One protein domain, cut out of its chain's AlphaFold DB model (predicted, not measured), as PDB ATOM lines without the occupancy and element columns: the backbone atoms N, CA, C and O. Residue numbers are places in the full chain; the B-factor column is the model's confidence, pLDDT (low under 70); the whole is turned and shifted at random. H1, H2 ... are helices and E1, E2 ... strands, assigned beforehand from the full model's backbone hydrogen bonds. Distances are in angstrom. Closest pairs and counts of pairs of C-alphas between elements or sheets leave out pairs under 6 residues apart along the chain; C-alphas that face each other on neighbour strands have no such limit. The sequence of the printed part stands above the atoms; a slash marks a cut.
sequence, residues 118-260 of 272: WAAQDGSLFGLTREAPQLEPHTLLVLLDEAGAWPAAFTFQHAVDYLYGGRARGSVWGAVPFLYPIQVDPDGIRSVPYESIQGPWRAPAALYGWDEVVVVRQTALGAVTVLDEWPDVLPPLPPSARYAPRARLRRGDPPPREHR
ATOM      1  N   TRP A 118      31.340 -26.469   4.647       83.44
ATOM      2  CA  TRP A 118      32.511 -26.399   3.782       83.44
ATOM      3  C   TRP A 118      33.277 -27.716   3.662       83.44
ATOM      4  O   TRP A 118      33.559 -28.146   2.552       83.44
ATOM      5  N   ALA A 119      33.590 -28.390   4.773       83.38
ATOM      6  CA  ALA A 119      34.352 -29.639   4.714       83.38
ATOM      7  C   ALA A 119      33.590 -30.747   3.961       83.38
ATOM      8  O   ALA A 119      34.182 -31.504   3.190       83.38
ATOM      9  N   ALA A 120      32.268 -30.812   4.147       88.38
ATOM     10  CA  ALA A 120      31.406 -31.759   3.448       88.38
ATOM     11  C   ALA A 120      31.256 -31.403   1.958       88.38
ATOM     12  O   ALA A 120      31.281 -32.293   1.109       88.38
ATOM     13  N   GLN A 121      31.160 -30.111   1.631       91.69
ATOM     14  CA  GLN A 121      31.100 -29.598   0.259       91.69
ATOM     15  C   GLN A 121      32.415 -29.835  -0.493       91.69
ATOM     16  O   GLN A 121      32.387 -30.347  -1.608       91.69
ATOM     17  N   ASP A 122      33.565 -29.551   0.121       88.62
ATOM     18  CA  ASP A 122      34.891 -29.826  -0.452       88.62
ATOM     19  C   ASP A 122      35.087 -31.329  -0.699       88.62
ATOM     20  O   ASP A 122      35.506 -31.747  -1.777       88.62
ATOM     21  N   GLY A 123      34.711 -32.175   0.269       89.38
ATOM     22  CA  GLY A 123      34.709 -33.629   0.097       89.38
ATOM     23  C   GLY A 123      33.822 -34.095  -1.061       89.38
ATOM     24  O   GLY A 123      34.263 -34.908  -1.876       89.38
ATOM     25  N   SER A 124      32.614 -33.538  -1.162       93.38
ATOM     26  CA  SER A 124      31.651 -33.807  -2.235       93.38
ATOM     27  C   SER A 124      32.217 -33.455  -3.616       93.38
ATOM     28  O   SER A 124      32.233 -34.293  -4.517       93.38
ATOM     29  N   LEU A 125      32.777 -32.251  -3.777       92.81
ATOM     30  CA  LEU A 125      33.376 -31.803  -5.041       92.81
ATOM     31  C   LEU A 125      34.625 -32.607  -5.399       92.81
ATOM     32  O   LEU A 125      34.813 -32.972  -6.559       92.81
ATOM     33  N   PHE A 126      35.465 -32.933  -4.415       90.00
ATOM     34  CA  PHE A 126      36.625 -33.786  -4.639       90.00
ATOM     35  C   PHE A 126      36.203 -35.175  -5.136       90.00
ATOM     36  O   PHE A 126      36.711 -35.642  -6.158       90.00
ATOM     37  N   GLY A 127      35.237 -35.807  -4.464       91.38
ATOM     38  CA  GLY A 127      34.674 -37.086  -4.891       91.38
ATOM     39  C   GLY A 127      34.078 -37.005  -6.297       91.38
ATOM     40  O   GLY A 127      34.368 -37.853  -7.137       91.38
ATOM     41  N   LEU A 128      33.351 -35.926  -6.590       93.25
ATOM     42  CA  LEU A 128      32.792 -35.664  -7.911       93.25
ATOM     43  C   LEU A 128      33.881 -35.585  -8.993       93.25
ATOM     44  O   LEU A 128      33.748 -36.250 -10.013       93.25
ATOM     45  N   THR A 129      34.984 -34.858  -8.770       91.06
ATOM     46  CA  THR A 129      36.092 -34.789  -9.751       91.06
ATOM     47  C   THR A 129      36.821 -36.112  -9.958       91.06
ATOM     48  O   THR A 129      37.481 -36.292 -10.979       91.06
ATOM     49  N   ARG A 130      36.738 -37.039  -8.998       89.38
ATOM     50  CA  ARG A 130      37.318 -38.376  -9.143       89.38
ATOM     51  C   ARG A 130      36.443 -39.260 -10.031       89.38
ATOM     52  O   ARG A 130      36.969 -39.976 -10.875       89.38
ATOM     53  N   GLU A 131      35.127 -39.200  -9.839       92.69
ATOM     54  CA  GLU A 131      34.153 -39.997 -10.599       92.69
ATOM     55  C   GLU A 131      33.873 -39.419 -11.994       92.69
ATOM     56  O   GLU A 131      33.636 -40.161 -12.948       92.69
ATOM     57  N   ALA A 132      33.921 -38.094 -12.117       92.75
ATOM     58  CA  ALA A 132      33.674 -37.350 -13.341       92.75
ATOM     59  C   ALA A 132      34.763 -36.283 -13.563       92.75
ATOM     60  O   ALA A 132      34.499 -35.096 -13.409       92.75
ATOM     61  N   PRO A 133      36.000 -36.659 -13.936       90.25
ATOM     62  CA  PRO A 133      37.092 -35.693 -14.101       90.25
ATOM     63  C   PRO A 133      36.780 -34.601 -15.123       90.25
ATOM     64  O   PRO A 133      37.143 -33.441 -14.940       90.25
ATOM     65  N   GLN A 134      36.082 -34.962 -16.196       91.69
ATOM     66  CA  GLN A 134      35.607 -34.029 -17.204       91.69
ATOM     67  C   GLN A 134      34.207 -34.416 -17.665       91.69
ATOM     68  O   GLN A 134      33.858 -35.595 -17.726       91.69
ATOM     69  N   LEU A 135      33.433 -33.400 -18.041       94.19
ATOM     70  CA  LEU A 135      32.082 -33.550 -18.559       94.19
ATOM     71  C   LEU A 135      31.963 -32.983 -19.973       94.19
ATOM     72  O   LEU A 135      32.620 -31.997 -20.334       94.19
ATOM     73  N   GLU A 136      31.099 -33.615 -20.758       96.06
ATOM     74  CA  GLU A 136      30.564 -33.058 -21.997       96.06
ATOM     75  C   GLU A 136      29.890 -31.696 -21.726       96.06
ATOM     76  O   GLU A 136      29.247 -31.528 -20.683       96.06
ATOM     77  N   PRO A 137      30.010 -30.711 -22.635       95.56
ATOM     78  CA  PRO A 137      29.282 -29.449 -22.530       95.56
ATOM     79  C   PRO A 137      27.770 -29.659 -22.474       95.56
ATOM     80  O   PRO A 137      27.254 -30.565 -23.122       95.56
ATOM     81  N   HIS A 138      27.065 -28.778 -21.764       96.69
ATOM     82  CA  HIS A 138      25.614 -28.851 -21.568       96.69
ATOM     83  C   HIS A 138      25.186 -30.112 -20.798       96.69
ATOM     84  O   HIS A 138      24.231 -30.788 -21.152       96.69
ATOM     85  N   THR A 139      25.924 -30.465 -19.743       97.75
ATOM     86  CA  THR A 139      25.559 -31.577 -18.845       97.75
ATOM     87  C   THR A 139      24.889 -31.056 -17.576       97.75
ATOM     88  O   THR A 139      25.394 -30.121 -16.947       97.75
ATOM     89  N   LEU A 140      23.792 -31.690 -17.155       98.06
ATOM     90  CA  LEU A 140      23.190 -31.447 -15.844       98.06
ATOM     91  C   LEU A 140      23.620 -32.527 -14.852       98.06
ATOM     92  O   LEU A 140      23.285 -33.698 -15.007       98.06
ATOM     93  N   LEU A 141      24.316 -32.118 -13.797       98.06
ATOM     94  CA  LEU A 141      24.600 -32.951 -12.640       98.06
ATOM     95  C   LEU A 141      23.471 -32.828 -11.619       98.06
ATOM     96  O   LEU A 141      23.250 -31.749 -11.067       98.06
ATOM     97  N   VAL A 142      22.795 -33.938 -11.328       98.19
ATOM     98  CA  VAL A 142      21.790 -34.021 -10.260       98.19
ATOM     99  C   VAL A 142      22.397 -34.767  -9.080       98.19
ATOM    100  O   VAL A 142      22.698 -35.955  -9.181       98.19
ATOM    101  N   LEU A 143      22.589 -34.074  -7.963       98.38
ATOM    102  CA  LEU A 143      23.115 -34.650  -6.732       98.38
ATOM    103  C   LEU A 143      21.979 -35.167  -5.845       98.38
ATOM    104  O   LEU A 143      21.068 -34.420  -5.486       98.38
ATOM    105  N   LEU A 144      22.084 -36.430  -5.443       98.19
ATOM    106  CA  LEU A 144      21.358 -37.013  -4.321       98.19
ATOM    107  C   LEU A 144      22.248 -36.894  -3.078       98.19
ATOM    108  O   LEU A 144      23.230 -37.628  -2.951       98.19
ATOM    109  N   ASP A 145      21.946 -35.931  -2.210       96.62
ATOM    110  CA  ASP A 145      22.789 -35.559  -1.070       96.62
ATOM    111  C   ASP A 145      22.263 -36.145   0.248       96.62
ATOM    112  O   ASP A 145      21.506 -35.504   0.976       96.62
ATOM    113  N   GLU A 146      22.677 -37.369   0.575       95.00
ATOM    114  CA  GLU A 146      22.320 -38.005   1.852       95.00
ATOM    115  C   GLU A 146      23.108 -37.419   3.036       95.00
ATOM    116  O   GLU A 146      22.687 -37.543   4.186       95.00
ATOM    117  N   ALA A 147      24.259 -36.792   2.772       91.12
ATOM    118  CA  ALA A 147      25.112 -36.198   3.800       91.12
ATOM    119  C   ALA A 147      24.636 -34.807   4.250       91.12
ATOM    120  O   ALA A 147      25.126 -34.293   5.258       91.12
ATOM    121  N   GLY A 148      23.720 -34.178   3.506       91.62
ATOM    122  CA  GLY A 148      23.258 -32.815   3.768       91.62
ATOM    123  C   GLY A 148      24.361 -31.765   3.605       91.62
ATOM    124  O   GLY A 148      24.358 -30.748   4.300       91.62
ATOM    125  N   ALA A 149      25.328 -32.009   2.716       92.12
ATOM    126  CA  ALA A 149      26.403 -31.069   2.409       92.12
ATOM    127  C   ALA A 149      25.893 -29.796   1.702       92.12
ATOM    128  O   ALA A 149      26.495 -28.724   1.818       92.12
ATOM    129  N   TRP A 150      24.778 -29.890   0.982       94.25
ATOM    130  CA  TRP A 150      24.250 -28.850   0.110       94.25
ATOM    131  C   TRP A 150      22.803 -28.502   0.475       94.25
ATOM    132  O   TRP A 150      21.860 -28.966  -0.165       94.25
ATOM    133  N   PRO A 151      22.589 -27.618   1.467       89.50
ATOM    134  CA  PRO A 151      21.239 -27.239   1.897       89.50
ATOM    135  C   PRO A 151      20.441 -26.469   0.826       89.50
ATOM    136  O   PRO A 151      19.218 -26.357   0.925       89.50
ATOM    137  N   ALA A 152      21.115 -25.926  -0.192       90.00
ATOM    138  CA  ALA A 152      20.490 -25.245  -1.319       90.00
ATOM    139  C   ALA A 152      21.170 -25.618  -2.642       90.00
ATOM    140  O   ALA A 152      22.400 -25.655  -2.724       90.00
ATOM    141  N   ALA A 153      20.376 -25.809  -3.699       92.06
ATOM    142  CA  ALA A 153      20.889 -26.121  -5.034       92.06
ATOM    143  C   ALA A 153      21.727 -24.968  -5.616       92.06
ATOM    144  O   ALA A 153      22.677 -25.217  -6.352       92.06
ATOM    145  N   PHE A 154      21.436 -23.723  -5.219       93.31
ATOM    146  CA  PHE A 154      22.181 -22.518  -5.596       93.31
ATOM    147  C   PHE A 154      23.701 -22.655  -5.451       93.31
ATOM    148  O   PHE A 154      24.446 -22.379  -6.392       93.31
ATOM    149  N   THR A 155      24.179 -23.073  -4.276       92.06
ATOM    150  CA  THR A 155      25.623 -23.139  -4.018       92.06
ATOM    151  C   THR A 155      26.270 -24.282  -4.789       92.06
ATOM    152  O   THR A 155      27.374 -24.112  -5.303       92.06
ATOM    153  N   PHE A 156      25.577 -25.415  -4.927       95.44
ATOM    154  CA  PHE A 156      26.065 -26.543  -5.717       95.44
ATOM    155  C   PHE A 156      26.141 -26.198  -7.204       95.44
ATOM    156  O   PHE A 156      27.137 -26.505  -7.854       95.44
ATOM    157  N   GLN A 157      25.136 -25.498  -7.736       94.75
ATOM    158  CA  GLN A 157      25.131 -25.067  -9.126       94.75
ATOM    159  C   GLN A 157      26.365 -24.234  -9.459       94.75
ATOM    160  O   GLN A 157      27.049 -24.535 -10.434       94.75
ATOM    161  N   HIS A 158      26.660 -23.210  -8.656       92.81
ATOM    162  CA  HIS A 158      27.827 -22.361  -8.887       92.81
ATOM    163  C   HIS A 158      29.144 -23.103  -8.672       92.81
ATOM    164  O   HIS A 158      30.102 -22.851  -9.399       92.81
ATOM    165  N   ALA A 159      29.199 -24.032  -7.716       93.38
ATOM    166  CA  ALA A 159      30.379 -24.861  -7.526       93.38
ATOM    167  C   ALA A 159      30.652 -25.739  -8.755       93.38
ATOM    168  O   ALA A 159      31.789 -25.793  -9.210       93.38
ATOM    169  N   VAL A 160      29.624 -26.371  -9.326       94.38
ATOM    170  CA  VAL A 160      29.733 -27.185 -10.549       94.38
ATOM    171  C   VAL A 160      30.076 -26.327 -11.767       94.38
ATOM    172  O   VAL A 160      30.981 -26.682 -12.520       94.38
ATOM    173  N   ASP A 161      29.396 -25.193 -11.942       92.06
ATOM    174  CA  ASP A 161      29.644 -24.251 -13.040       92.06
ATOM    175  C   ASP A 161      31.102 -23.772 -13.035       92.06
ATOM    176  O   ASP A 161      31.795 -23.844 -14.049       92.06
ATOM    177  N   TYR A 162      31.608 -23.395 -11.861       91.00
ATOM    178  CA  TYR A 162      33.001 -23.016 -11.675       91.00
ATOM    179  C   TYR A 162      33.959 -24.190 -11.918       91.00
ATOM    180  O   TYR A 162      34.901 -24.081 -12.704       91.00
ATOM    181  N   LEU A 163      33.686 -25.339 -11.293       90.88
ATOM    182  CA  LEU A 163      34.536 -26.525 -11.353       90.88
ATOM    183  C   LEU A 163      34.717 -27.026 -12.789       90.88
ATOM    184  O   LEU A 163      35.831 -27.355 -13.179       90.88
ATOM    185  N   TYR A 164      33.658 -27.037 -13.599       90.25
ATOM    186  CA  TYR A 164      33.712 -27.495 -14.993       90.25
ATOM    187  C   TYR A 164      33.809 -26.358 -16.018       90.25
ATOM    188  O   TYR A 164      33.651 -26.603 -17.217       90.25
ATOM    189  N   GLY A 165      34.077 -25.123 -15.578       88.94
ATOM    190  CA  GLY A 165      34.276 -23.967 -16.454       88.94
ATOM    191  C   GLY A 165      33.093 -23.698 -17.389       88.94
ATOM    192  O   GLY A 165      33.286 -23.532 -18.593       88.94
ATOM    193  N   GLY A 166      31.869 -23.738 -16.862       90.19
ATOM    194  CA  GLY A 166      30.633 -23.474 -17.607       90.19
ATOM    195  C   GLY A 166      30.115 -24.628 -18.466       90.19
ATOM    196  O   GLY A 166      29.089 -24.489 -19.128       90.19
ATOM    197  N   ARG A 167      30.798 -25.782 -18.487       92.00
ATOM    198  CA  ARG A 167      30.374 -26.946 -19.291       92.00
ATOM    199  C   ARG A 167      29.222 -27.724 -18.670       92.00
ATOM    200  O   ARG A 167      28.500 -28.404 -19.392       92.00
ATOM    201  N   ALA A 168      29.060 -27.645 -17.355       94.62
ATOM    202  CA  ALA A 168      28.038 -28.375 -16.628       94.62
ATOM    203  C   ALA A 168      27.334 -27.467 -15.623       94.62
ATOM    204  O   ALA A 168      27.921 -26.504 -15.128       94.62
ATOM    205  N   ARG A 169      26.088 -27.807 -15.292       95.44
ATOM    206  CA  ARG A 169      25.340 -27.189 -14.191       95.44
ATOM    207  C   ARG A 169      25.024 -28.220 -13.124       95.44
ATOM    208  O   ARG A 169      24.855 -29.394 -13.430       95.44
ATOM    209  N   GLY A 170      24.947 -27.772 -11.876       96.12
ATOM    210  CA  GLY A 170      24.571 -28.604 -10.737       96.12
ATOM    211  C   GLY A 170      23.145 -28.325 -10.274       96.12
ATOM    212  O   GLY A 170      22.696 -27.183 -10.296       96.12
ATOM    213  N   SER A 171      22.455 -29.356  -9.804       97.19
ATOM    214  CA  SER A 171      21.245 -29.245  -8.993       97.19
ATOM    215  C   SER A 171      21.270 -30.306  -7.897       97.19
ATOM    216  O   SER A 171      21.884 -31.357  -8.070       97.19
ATOM    217  N   VAL A 172      20.630 -30.036  -6.763       97.31
ATOM    218  CA  VAL A 172      20.550 -30.974  -5.637       97.31
ATOM    219  C   VAL A 172      19.093 -31.362  -5.463       97.31
ATOM    220  O   VAL A 172      18.241 -30.503  -5.230       97.31
ATOM    221  N   TRP A 173      18.802 -32.652  -5.606       96.44
ATOM    222  CA  TRP A 173      17.441 -33.155  -5.492       96.44
ATOM    223  C   TRP A 173      16.928 -33.001  -4.058       96.44
ATOM    224  O   TRP A 173      17.618 -33.350  -3.104       96.44
ATOM    225  N   GLY A 174      15.720 -32.460  -3.902       92.00
ATOM    226  CA  GLY A 174      15.088 -32.242  -2.596       92.00
ATOM    227  C   GLY A 174      15.630 -31.055  -1.783       92.00
ATOM    228  O   GLY A 174      15.022 -30.696  -0.776       92.00
ATOM    229  N   ALA A 175      16.720 -30.409  -2.210       93.25
ATOM    230  CA  ALA A 175      17.224 -29.199  -1.562       93.25
ATOM    231  C   ALA A 175      16.407 -27.960  -1.953       93.25
ATOM    232  O   ALA A 175      15.678 -27.948  -2.949       93.25
ATOM    233  N   VAL A 176      16.575 -26.865  -1.204       92.25
ATOM    234  CA  VAL A 176      15.962 -25.578  -1.561       92.25
ATOM    235  C   VAL A 176      16.559 -25.101  -2.894       92.25
ATOM    236  O   VAL A 176      17.767 -24.855  -2.947       92.25
ATOM    237  N   PRO A 177      15.770 -24.912  -3.970       87.44
ATOM    238  CA  PRO A 177      16.356 -24.620  -5.276       87.44
ATOM    239  C   PRO A 177      17.052 -23.257  -5.348       87.44
ATOM    240  O   PRO A 177      18.039 -23.120  -6.056       87.44
ATOM    241  N   PHE A 178      16.525 -22.273  -4.605       88.00
ATOM    242  CA  PHE A 178      16.961 -20.874  -4.494       88.00
ATOM    243  C   PHE A 178      17.537 -20.269  -5.789       88.00
ATOM    244  O   PHE A 178      18.696 -20.466  -6.133       88.00
ATOM    245  N   LEU A 179      16.730 -19.467  -6.490       90.25
ATOM    246  CA  LEU A 179      17.053 -18.824  -7.776       90.25
ATOM    247  C   LEU A 179      17.181 -19.775  -8.977       90.25
ATOM    248  O   LEU A 179      16.982 -19.318 -10.099       90.25
ATOM    249  N   TYR A 180      17.432 -21.071  -8.769       92.00
ATOM    250  CA  TYR A 180      17.615 -22.058  -9.839       92.00
ATOM    251  C   TYR A 180      16.682 -23.277  -9.717       92.00
ATOM    252  O   TYR A 180      17.142 -24.400  -9.500       92.00
ATOM    253  N   PRO A 181      15.354 -23.100  -9.833       94.31
ATOM    254  CA  PRO A 181      14.434 -24.227  -9.838       94.31
ATOM    255  C   PRO A 181      14.635 -25.114 -11.073       94.31
ATOM    256  O   PRO A 181      14.925 -24.635 -12.175       94.31
ATOM    257  N   ILE A 182      14.442 -26.416 -10.863       94.94
ATOM    258  CA  ILE A 182      14.343 -27.414 -11.925       94.94
ATOM    259  C   ILE A 182      12.933 -28.002 -11.962       94.94
ATOM    260  O   ILE A 182      12.256 -28.080 -10.935       94.94
ATOM    261  N   GLN A 183      12.499 -28.409 -13.145       94.44
ATOM    262  CA  GLN A 183      11.235 -29.088 -13.402       94.44
ATOM    263  C   GLN A 183      11.527 -30.334 -14.233       94.44
ATOM    264  O   GLN A 183      12.362 -30.297 -15.135       94.44
ATOM    265  N   VAL A 184      10.877 -31.442 -13.890       93.69
ATOM    266  CA  VAL A 184      11.004 -32.696 -14.632       93.69
ATOM    267  C   VAL A 184       9.892 -32.736 -15.674       93.69
ATOM    268  O   VAL A 184       8.717 -32.757 -15.314       93.69
ATOM    269  N   ASP A 185      10.284 -32.742 -16.942       92.69
ATOM    270  CA  ASP A 185       9.416 -32.767 -18.118       92.69
ATOM    271  C   ASP A 185       9.555 -34.127 -18.837       92.69
ATOM    272  O   ASP A 185      10.549 -34.828 -18.648       92.69
ATOM    273  N   PRO A 186       8.615 -34.522 -19.717       92.44
ATOM    274  CA  PRO A 186       8.750 -35.749 -20.513       92.44
ATOM    275  C   PRO A 186      10.020 -35.800 -21.376       92.44
ATOM    276  O   PRO A 186      10.579 -36.872 -21.598       92.44
ATOM    277  N   ASP A 187      10.503 -34.645 -21.832       93.31
ATOM    278  CA  ASP A 187      11.677 -34.549 -22.704       93.31
ATOM    279  C   ASP A 187      13.002 -34.456 -21.928       93.31
ATOM    280  O   ASP A 187      14.072 -34.533 -22.532       93.31
ATOM    281  N   GLY A 188      12.957 -34.294 -20.599       95.69
ATOM    282  CA  GLY A 188      14.151 -34.147 -19.771       95.69
ATOM    283  C   GLY A 188      13.946 -33.255 -18.548       95.69
ATOM    284  O   GLY A 188      12.845 -33.120 -18.023       95.69
ATOM    285  N   ILE A 189      15.014 -32.614 -18.078       96.81
ATOM    286  CA  ILE A 189      14.966 -31.707 -16.926       96.81
ATOM    287  C   ILE A 189      15.137 -30.269 -17.400       96.81
ATOM    288  O   ILE A 189      16.160 -29.897 -17.979       96.81
ATOM    289  N   ARG A 190      14.148 -29.428 -17.108       96.75
ATOM    290  CA  ARG A 190      14.180 -27.999 -17.410       96.75
ATOM    291  C   ARG A 190      14.692 -27.216 -16.209       96.75
ATOM    292  O   ARG A 190      14.101 -27.250 -15.138       96.75
ATOM    293  N   SER A 191      15.763 -26.457 -16.394       94.56
ATOM    294  CA  SER A 191      16.227 -25.437 -15.452       94.56
ATOM    295  C   SER A 191      15.673 -24.081 -15.878       94.56
ATOM    296  O   SER A 191      15.943 -23.631 -16.994       94.56
ATOM    297  N   VAL A 192      14.909 -23.426 -15.001       94.06
ATOM    298  CA  VAL A 192      14.321 -22.101 -15.267       94.06
ATOM    299  C   VAL A 192      14.758 -21.136 -14.165       94.06
ATOM    300  O   VAL A 192      14.052 -20.981 -13.170       94.06
ATOM    301  N   PRO A 193      15.931 -20.493 -14.295       93.00
ATOM    302  CA  PRO A 193      16.395 -19.524 -13.311       93.00
ATOM    303  C   PRO A 193      15.369 -18.404 -13.098       93.00
ATOM    304  O   PRO A 193      14.631 -18.052 -14.022       93.00
ATOM    305  N   TYR A 194      15.327 -17.819 -11.902       92.56
ATOM    306  CA  TYR A 194      14.421 -16.702 -11.611       92.56
ATOM    307  C   TYR A 194      14.655 -15.550 -12.592       92.56
ATOM    308  O   TYR A 194      15.799 -15.227 -12.913       92.56
ATOM    309  N   GLU A 195      13.584 -14.887 -13.031       91.56
ATOM    310  CA  GLU A 195      13.662 -13.786 -14.004       91.56
ATOM    311  C   GLU A 195      14.665 -12.702 -13.585       91.56
ATOM    312  O   GLU A 195      15.417 -12.186 -14.412       91.56
ATOM    313  N   SER A 196      14.751 -12.430 -12.278       91.12
ATOM    314  CA  SER A 196      15.672 -11.453 -11.692       91.12
ATOM    315  C   SER A 196      17.156 -11.750 -11.934       91.12
ATOM    316  O   SER A 196      17.969 -10.836 -11.814       91.12
ATOM    317  N   ILE A 197      17.524 -12.989 -12.280       89.62
ATOM    318  CA  ILE A 197      18.917 -13.387 -12.522       89.62
ATOM    319  C   ILE A 197      19.205 -13.781 -13.974       89.62
ATOM    320  O   ILE A 197      20.372 -13.830 -14.360       89.62
ATOM    321  N   GLN A 198      18.185 -14.004 -14.810       88.56
ATOM    322  CA  GLN A 198      18.399 -14.438 -16.197       88.56
ATOM    323  C   GLN A 198      19.221 -13.427 -17.007       88.56
ATOM    324  O   GLN A 198      20.192 -13.801 -17.660       88.56
ATOM    325  N   GLY A 199      18.876 -12.141 -16.924       87.12
ATOM    326  CA  GLY A 199      19.626 -11.063 -17.574       87.12
ATOM    327  C   GLY A 199      20.894 -10.677 -16.804       87.12
ATOM    328  O   GLY A 199      21.994 -10.824 -17.342       87.12
ATOM    329  N   PRO A 200      20.774 -10.213 -15.543       88.75
ATOM    330  CA  PRO A 200      21.909  -9.683 -14.787       88.75
ATOM    331  C   PRO A 200      23.058 -10.672 -14.612       88.75
ATOM    332  O   PRO A 200      24.219 -10.269 -14.653       88.75
ATOM    333  N   TRP A 201      22.752 -11.958 -14.429       89.25
ATOM    334  CA  TRP A 201      23.762 -13.004 -14.247       89.25
ATOM    335  C   TRP A 201      23.955 -13.863 -15.494       89.25
ATOM    336  O   TRP A 201      24.719 -14.822 -15.452       89.25
ATOM    337  N   ARG A 202      23.282 -13.524 -16.606       87.19
ATOM    338  CA  ARG A 202      23.331 -14.272 -17.871       87.19
ATOM    339  C   ARG A 202      23.071 -15.765 -17.660       87.19
ATOM    340  O   ARG A 202      23.779 -16.607 -18.203       87.19
ATOM    341  N   ALA A 203      22.073 -16.083 -16.839       87.94
ATOM    342  CA  ALA A 203      21.691 -17.447 -16.507       87.94
ATOM    343  C   ALA A 203      20.474 -17.867 -17.349       87.94
ATOM    344  O   ALA A 203      19.342 -17.685 -16.898       87.94
ATOM    345  N   PRO A 204      20.653 -18.403 -18.573       88.25
ATOM    346  CA  PRO A 204      19.521 -18.756 -19.415       88.25
ATOM    347  C   PRO A 204      18.813 -19.997 -18.879       88.25
ATOM    348  O   PRO A 204      19.445 -20.899 -18.306       88.25
ATOM    349  N   ALA A 205      17.508 -20.061 -19.138       92.50
ATOM    350  CA  ALA A 205      16.775 -21.310 -19.049       92.50
ATOM    351  C   ALA A 205      17.406 -22.355 -19.981       92.50
ATOM    352  O   ALA A 205      17.932 -22.022 -21.045       92.50
ATOM    353  N   ALA A 206      17.379 -23.614 -19.564       95.19
ATOM    354  CA  ALA A 206      17.961 -24.723 -20.304       95.19
ATOM    355  C   ALA A 206      17.092 -25.968 -20.136       95.19
ATOM    356  O   ALA A 206      16.582 -26.219 -19.045       95.19
ATOM    357  N   LEU A 207      16.946 -26.743 -21.206       97.25
ATOM    358  CA  LEU A 207      16.414 -28.099 -21.163       97.25
ATOM    359  C   LEU A 207      17.593 -29.061 -21.319       97.25
ATOM    360  O   LEU A 207      18.413 -28.867 -22.217       97.25
ATOM    361  N   TYR A 208      17.670 -30.045 -20.434       97.62
ATOM    362  CA  TYR A 208      18.648 -31.124 -20.483       97.62
ATOM    363  C   TYR A 208      17.914 -32.417 -20.797       97.62
ATOM    364  O   TYR A 208      17.071 -32.836 -20.001       97.62
ATOM    365  N   GLY A 209      18.219 -33.027 -21.939       97.25
ATOM    366  CA  GLY A 209      17.691 -34.338 -22.305       97.25
ATOM    367  C   GLY A 209      18.106 -35.414 -21.301       97.25
ATOM    368  O   GLY A 209      19.070 -35.257 -20.552       97.25
ATOM    369  N   TRP A 210      17.390 -36.535 -21.276       97.19
ATOM    370  CA  TRP A 210      17.669 -37.628 -20.334       97.19
ATOM    371  C   TRP A 210      19.071 -38.236 -20.475       97.19
ATOM    372  O   TRP A 210      19.632 -38.725 -19.495       97.19
ATOM    373  N   ASP A 211      19.663 -38.166 -21.665       96.69
ATOM    374  CA  ASP A 211      21.033 -38.590 -21.950       96.69
ATOM    375  C   ASP A 211      22.080 -37.516 -21.609       96.69
ATOM    376  O   ASP A 211      23.270 -37.820 -21.553       96.69
ATOM    377  N   GLU A 212      21.654 -36.284 -21.322       98.19
ATOM    378  CA  GLU A 212      22.487 -35.151 -20.894       98.19
ATOM    379  C   GLU A 212      22.526 -34.981 -19.366       98.19
ATOM    380  O   GLU A 212      23.238 -34.117 -18.842       98.19
ATOM    381  N   VAL A 213      21.774 -35.812 -18.641       98.12
ATOM    382  CA  VAL A 213      21.736 -35.838 -17.177       98.12
ATOM    383  C   VAL A 213      22.739 -36.859 -16.647       98.12
ATOM    384  O   VAL A 213      22.834 -37.986 -17.126       98.12
ATOM    385  N   VAL A 214      23.467 -36.474 -15.603       98.44
ATOM    386  CA  VAL A 214      24.320 -37.367 -14.816       98.44
ATOM    387  C   VAL A 214      23.854 -37.302 -13.372       98.44
ATOM    388  O   VAL A 214      23.967 -36.262 -12.720       98.44
ATOM    389  N   VAL A 215      23.326 -38.413 -12.862       98.31
ATOM    390  CA  VAL A 215      22.919 -38.496 -11.459       98.31
ATOM    391  C   VAL A 215      24.093 -38.976 -10.619       98.31
ATOM    392  O   VAL A 215      24.735 -39.987 -10.914       98.31
ATOM    393  N   VAL A 216      24.373 -38.237  -9.555       98.12
ATOM    394  CA  VAL A 216      25.456 -38.515  -8.620       98.12
ATOM    395  C   VAL A 216      24.856 -38.706  -7.242       98.12
ATOM    396  O   VAL A 216      24.029 -37.911  -6.805       98.12
ATOM    397  N   ARG A 217      25.277 -39.748  -6.531       98.12
ATOM    398  CA  ARG A 217      24.903 -39.975  -5.138       98.12
ATOM    399  C   ARG A 217      26.077 -39.659  -4.233       98.12
ATOM    400  O   ARG A 217      27.158 -40.219  -4.417       98.12
ATOM    401  N   GLN A 218      25.836 -38.807  -3.243       97.50
ATOM    402  CA  GLN A 218      26.688 -38.656  -2.075       97.50
ATOM    403  C   GLN A 218      26.034 -39.390  -0.909       97.50
ATOM    404  O   GLN A 218      24.954 -39.008  -0.465       97.50
ATOM    405  N   THR A 219      26.689 -40.437  -0.419       96.44
ATOM    406  CA  THR A 219      26.188 -41.211   0.720       96.44
ATOM    407  C   THR A 219      26.318 -40.430   2.024       96.44
ATOM    408  O   THR A 219      27.107 -39.487   2.114       96.44
ATOM    409  N   ALA A 220      25.630 -40.876   3.078       93.00
ATOM    410  CA  ALA A 220      25.768 -40.304   4.423       93.00
ATOM    411  C   ALA A 220      27.220 -40.299   4.962       93.00
ATOM    412  O   ALA A 220      27.572 -39.467   5.793       93.00
ATOM    413  N   LEU A 221      28.084 -41.200   4.470       92.44
ATOM    414  CA  LEU A 221      29.516 -41.252   4.808       92.44
ATOM    415  C   LEU A 221      30.383 -40.313   3.946       92.44
ATOM    416  O   LEU A 221      31.602 -40.276   4.106       92.44
ATOM    417  N   GLY A 222      29.776 -39.574   3.015       91.06
ATOM    418  CA  GLY A 222      30.456 -38.646   2.113       91.06
ATOM    419  C   GLY A 222      31.086 -39.296   0.881       91.06
ATOM    420  O   GLY A 222      31.821 -38.627   0.157       91.06
ATOM    421  N   ALA A 223      30.816 -40.579   0.615       95.44
ATOM    422  CA  ALA A 223      31.284 -41.227  -0.608       95.44
ATOM    423  C   ALA A 223      30.440 -40.759  -1.799       95.44
ATOM    424  O   ALA A 223      29.213 -40.792  -1.736       95.44
ATOM    425  N   VAL A 224      31.101 -40.345  -2.879       96.56
ATOM    426  CA  VAL A 224      30.456 -39.840  -4.097       96.56
ATOM    427  C   VAL A 224      30.578 -40.876  -5.205       96.56
ATOM    428  O   VAL A 224      31.666 -41.405  -5.425       96.56
ATOM    429  N   THR A 225      29.471 -41.162  -5.891       97.75
ATOM    430  CA  THR A 225      29.406 -42.132  -6.997       97.75
ATOM    431  C   THR A 225      28.470 -41.644  -8.096       97.75
ATOM    432  O   THR A 225      27.400 -41.109  -7.809       97.75
ATOM    433  N   VAL A 226      28.861 -41.829  -9.359       97.81
ATOM    434  CA  VAL A 226      27.946 -41.660 -10.500       97.81
ATOM    435  C   VAL A 226      27.059 -42.898 -10.592       97.81
ATOM    436  O   VAL A 226      27.573 -44.017 -10.582       97.81
ATOM    437  N   LEU A 227      25.746 -42.698 -10.685       98.19
ATOM    438  CA  LEU A 227      24.779 -43.785 -10.806       98.19
ATOM    439  C   LEU A 227      24.592 -44.161 -12.270       98.19
ATOM    440  O   LEU A 227      24.159 -43.327 -13.059       98.19
ATOM    441  N   ASP A 228      24.900 -45.410 -12.615       97.25
ATOM    442  CA  ASP A 228      24.738 -45.953 -13.970       97.25
ATOM    443  C   ASP A 228      23.273 -46.178 -14.360       97.25
ATOM    444  O   ASP A 228      22.917 -46.087 -15.532       97.25
ATOM    445  N   GLU A 229      22.421 -46.411 -13.365       96.81
ATOM    446  CA  GLU A 229      20.986 -46.622 -13.519       96.81
ATOM    447  C   GLU A 229      20.201 -45.433 -12.961       96.81
ATOM    448  O   GLU A 229      20.661 -44.725 -12.057       96.81
ATOM    449  N   TRP A 230      19.011 -45.201 -13.519       96.75
ATOM    450  CA  TRP A 230      18.131 -44.145 -13.038       96.75
ATOM    451  C   TRP A 230      17.594 -44.507 -11.651       96.75
ATOM    452  O   TRP A 230      17.011 -45.577 -11.497       96.75
ATOM    453  N   PRO A 231      17.779 -43.657 -10.630       96.19
ATOM    454  CA  PRO A 231      17.412 -44.022  -9.271       96.19
ATOM    455  C   PRO A 231      15.918 -43.830  -8.996       96.19
ATOM    456  O   PRO A 231      15.345 -42.796  -9.333       96.19
ATOM    457  N   ASP A 232      15.335 -44.757  -8.235       95.19
ATOM    458  CA  ASP A 232      13.902 -44.774  -7.883       95.19
ATOM    459  C   ASP A 232      13.420 -43.568  -7.057       95.19
ATOM    460  O   ASP A 232      12.222 -43.318  -6.944       95.19
ATOM    461  N   VAL A 233      14.341 -42.817  -6.443       95.06
ATOM    462  CA  VAL A 233      14.015 -41.597  -5.682       95.06
ATOM    463  C   VAL A 233      13.643 -40.420  -6.589       95.06
ATOM    464  O   VAL A 233      13.030 -39.450  -6.133       95.06
ATOM    465  N   LEU A 234      14.040 -40.478  -7.862       95.00
ATOM    466  CA  LEU A 234      13.646 -39.510  -8.875       95.00
ATOM    467  C   LEU A 234      12.348 -39.972  -9.553       95.00
ATOM    468  O   LEU A 234      12.056 -41.168  -9.571       95.00
ATOM    469  N   PRO A 235      11.566 -39.052 -10.149       94.31
ATOM    470  CA  PRO A 235      10.427 -39.435 -10.973       94.31
ATOM    471  C   PRO A 235      10.841 -40.459 -12.040       94.31
ATOM    472  O   PRO A 235      11.948 -40.348 -12.578       94.31
ATOM    473  N   PRO A 236       9.993 -41.455 -12.347       93.75
ATOM    474  CA  PRO A 236      10.345 -42.510 -13.285       93.75
ATOM    475  C   PRO A 236      10.602 -41.937 -14.678       93.75
ATOM    476  O   PRO A 236       9.921 -41.007 -15.119       93.75
ATOM    477  N   LEU A 237      11.568 -42.526 -15.381       93.69
ATOM    478  CA  LEU A 237      11.842 -42.167 -16.764       93.69
ATOM    479  C   LEU A 237      10.642 -42.504 -17.661       93.69
ATOM    480  O   LEU A 237      10.048 -43.579 -17.523       93.69
ATOM    481  N   PRO A 238      10.308 -41.634 -18.626       93.75
ATOM    482  CA  PRO A 238       9.396 -41.986 -19.704       93.75
ATOM    483  C   PRO A 238       9.882 -43.235 -20.461       93.75
ATOM    484  O   PRO A 238      11.089 -43.406 -20.626       93.75
ATOM    485  N   PRO A 239       8.990 -44.082 -21.006       90.06
ATOM    486  CA  PRO A 239       9.389 -45.324 -21.684       90.06
ATOM    487  C   PRO A 239      10.350 -45.143 -22.871       90.06
ATOM    488  O   PRO A 239      11.100 -46.054 -23.202       90.06
ATOM    489  N   SER A 240      10.317 -43.979 -23.528       89.25
ATOM    490  CA  SER A 240      11.195 -43.624 -24.650       89.25
ATOM    491  C   SER A 240      12.493 -42.932 -24.225       89.25
ATOM    492  O   SER A 240      13.342 -42.664 -25.076       89.25
ATOM    493  N   ALA A 241      12.646 -42.599 -22.942       93.81
ATOM    494  CA  ALA A 241      13.813 -41.893 -22.442       93.81
ATOM    495  C   ALA A 241      15.025 -42.823 -22.362       93.81
ATOM    496  O   ALA A 241      14.933 -43.981 -21.955       93.81
ATOM    497  N   ARG A 242      16.192 -42.284 -22.712       94.12
ATOM    498  CA  ARG A 242      17.469 -42.979 -22.590       94.12
ATOM    499  C   ARG A 242      18.332 -42.253 -21.574       94.12
ATOM    500  O   ARG A 242      18.724 -41.120 -21.810       94.12
ATOM    501  N   TYR A 243      18.674 -42.934 -20.489       96.81
ATOM    502  CA  TYR A 243      19.669 -42.471 -19.528       96.81
ATOM    503  C   TYR A 243      21.007 -43.165 -19.806       96.81
ATOM    504  O   TYR A 243      21.070 -44.392 -19.888       96.81
ATOM    505  N   ALA A 244      22.064 -42.382 -20.030       95.56
ATOM    506  CA  ALA A 244      23.389 -42.889 -20.399       95.56
ATOM    507  C   ALA A 244      24.509 -42.007 -19.807       95.56
ATOM    508  O   ALA A 244      25.284 -41.398 -20.547       95.56
ATOM    509  N   PRO A 245      24.637 -41.941 -18.471       96.19
ATOM    510  CA  PRO A 245      25.476 -40.953 -17.784       96.19
ATOM    511  C   PRO A 245      26.957 -41.074 -18.156       96.19
ATOM    512  O   PRO A 245      27.663 -40.074 -18.277       96.19
ATOM    513  N   ARG A 246      27.441 -42.297 -18.407       95.31
ATOM    514  CA  ARG A 246      28.838 -42.545 -18.796       95.31
ATOM    515  C   ARG A 246      29.203 -41.948 -20.152       95.31
ATOM    516  O   ARG A 246      30.370 -41.630 -20.350       95.31
ATOM    517  N   ALA A 247      28.237 -41.733 -21.048       95.19
ATOM    518  CA  ALA A 247      28.482 -41.061 -22.326       95.19
ATOM    519  C   ALA A 247      28.821 -39.570 -22.151       95.19
ATOM    520  O   ALA A 247      29.400 -38.962 -23.047       95.19
ATOM    521  N   ARG A 248      28.488 -38.986 -20.991       96.06
ATOM    522  CA  ARG A 248      28.785 -37.590 -20.643       96.06
ATOM    523  C   ARG A 248      30.126 -37.420 -19.935       96.06
ATOM    524  O   ARG A 248      30.595 -36.292 -19.796       96.06
ATOM    525  N   LEU A 249      30.743 -38.516 -19.489       93.94
ATOM    526  CA  LEU A 249      32.039 -38.512 -18.817       93.94
ATOM    527  C   LEU A 249      33.159 -38.573 -19.857       93.94
ATOM    528  O   LEU A 249      33.251 -39.520 -20.640       93.94
ATOM    529  N   ARG A 250      34.059 -37.592 -19.833       87.44
ATOM    530  CA  ARG A 250      35.254 -37.591 -20.681       87.44
ATOM    531  C   ARG A 250      36.463 -38.081 -19.899       87.44
ATOM    532  O   ARG A 250      36.657 -37.728 -18.736       87.44
ATOM    533  N   ARG A 251      37.326 -38.848 -20.570       80.94
ATOM    534  CA  ARG A 251      38.692 -39.066 -20.084       80.94
ATOM    535  C   ARG A 251      39.467 -37.766 -20.235       80.94
ATOM    536  O   ARG A 251      39.421 -37.138 -21.289       80.94
ATOM    537  N   GLY A 252      40.200 -37.397 -19.203       75.69
ATOM    538  CA  GLY A 252      41.059 -36.231 -19.229       75.69
ATOM    539  C   GLY A 252      41.527 -35.877 -17.834       75.69
ATOM    540  O   GLY A 252      41.111 -36.493 -16.849       75.69
ATOM    541  N   ASP A 253      42.391 -34.874 -17.772       76.44
ATOM    542  CA  ASP A 253      42.843 -34.353 -16.496       76.44
ATOM    543  C   ASP A 253      41.659 -33.747 -15.734       76.44
ATOM    544  O   ASP A 253      40.791 -33.112 -16.351       76.44
ATOM    545  N   PRO A 254      41.603 -33.938 -14.406       71.69
ATOM    546  CA  PRO A 254      40.602 -33.286 -13.578       71.69
ATOM    547  C   PRO A 254      40.694 -31.765 -13.746       71.69
ATOM    548  O   PRO A 254      41.727 -31.254 -14.197       71.69
ATOM    549  N   PRO A 255      39.661 -31.015 -13.332       70.94
ATOM    550  CA  PRO A 255      39.649 -29.580 -13.527       70.94
ATOM    551  C   PRO A 255      40.895 -28.905 -12.938       70.94
ATOM    552  O   PRO A 255      41.437 -29.402 -11.930       70.94
ATOM    553  N   PRO A 256      41.347 -27.789 -13.548       67.44
ATOM    554  CA  PRO A 256      42.519 -27.048 -13.101       67.44
ATOM    555  C   PRO A 256      42.507 -26.830 -11.590       67.44
ATOM    556  O   PRO A 256      41.457 -26.607 -10.988       67.44
ATOM    557  N   ARG A 257      43.680 -26.888 -10.948       61.88
ATOM    558  CA  ARG A 257      43.779 -26.741  -9.483       61.88
ATOM    559  C   ARG A 257      43.201 -25.418  -8.982       61.88
ATOM    560  O   ARG A 257      42.671 -25.391  -7.884       61.88
ATOM    561  N   GLU A 258      43.265 -24.369  -9.794       65.62
ATOM    562  CA  GLU A 258      42.641 -23.074  -9.512       65.62
ATOM    563  C   GLU A 258      41.109 -23.146  -9.425       65.62
ATOM    564  O   GLU A 258      40.521 -22.371  -8.684       65.62
ATOM    565  N   HIS A 259      40.473 -24.117 -10.093       62.09
ATOM    566  CA  HIS A 259      39.030 -24.375 -10.016       62.09
ATOM    567  C   HIS A 259      38.639 -25.341  -8.892       62.09
ATOM    568  O   HIS A 259      37.455 -25.490  -8.579       62.09
ATOM    569  N   ARG A 260      39.615 -25.998  -8.252       59.84
ATOM    570  CA  ARG A 260      39.359 -26.702  -6.995       59.84
ATOM    571  C   ARG A 260      39.178 -25.620  -5.956       59.84
ATOM    572  O   ARG A 260      40.138 -24.945  -5.601       59.84
TER     573      ARG A 260
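Overview. This is residues 118 to 260 of the 272 residues of an uncharacterized protein of Acidobacteria bacterium (UniProt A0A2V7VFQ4). A twisted sheet of four strands, E2, E1, E6 and E7, makes the core; H1 packs over its E6 and E7 side, and H2 packs on edge strand E2. A small sheet, E3, E4 and E5, lies partly over the other face, H3 is at the tip of the loop between E4 and E5, and a long link, residues 227 to 244, loops past the E6 and E7 side to H4. The printed part has 143 residues, with the order H1 E1 H2 E2 E3 E4 H3 E5 E6 E7 H4; the class is mixed, helices and strands, with under half of the residues in named elements. The larger sheet, order E2 E1 E6 E7, is mixed and the smaller, E3 E4 E5, antiparallel. The whole is compact, with a radius of gyration of the C-alphas of 14.1 A and spans of 37 by 35 by 28 A.

Arrangement. H1, residues 118 to 131, is on the sheet of E1, residues 139 to 145, E2, residues 168 to 172, E6, residues 213 to 218, and E7, residues 224 to 226, making two layers, a helix on one face of a sheet. Its height over the sheet is 9.5 A, over E6 and E7, and its closest C-alphas to E7 are those of Gly 127 and Val 224, 5.1 A apart. H2, residues 153 to 163, is on the same face, only just above the sheet's level at a height of 4.2 A; the closest C-alphas of H2 and E2 are those of Gln 157 and Gly 170, 3.9 A apart. E1, H2 and E2 form a strand-helix-strand unit, two parallel neighbour strands with a helix between, with a right-handed crossover. N 141 and O 169 are 2.8 A apart between E1 and E2, and N 144 and O 216 are 2.8 A apart between E1 and E6, also parallel. E6 and E7 form a hairpin, with N 217 and O 225 2.8 A apart. E3, residues 182 to 185, and E4, residues 188 to 191, form a hairpin, with N 183 and O 190 2.8 A apart; E5, residues 206 to 209, is antiparallel to E4, with N 189 and O 208 2.8 A apart. The closest C-alphas of E1 and E5 are those of Leu 140 and Tyr 208, 6.5 A apart. H3, residues 195 to 198, is on neither sheet. H4, residues 245 to 248, is on the larger sheet, over none of its strands. Every O i to N i+4 pair is within hydrogen-bond range in H1 and H2; H3 and H4 are too short for such a pair.

Along the chain. H1 begins at C-alpha 118, (32.511, -26.399, 3.782), and is 19.9 A long. E1 is 18.4 A, H2 15.0 A, E2 13.6 A and E6 16.1 A. H4 ends at C-alpha 248, (28.785, -37.590, -20.643).

Size, cuts and confidence. The C-alphas of Pro 239 and Glu 258 are the two farthest apart, 41.8 A. The printed part has no cut, and the link from E7 to H4 is long, 18 residues. Residues 256 to 260 are under 70 in pLDDT.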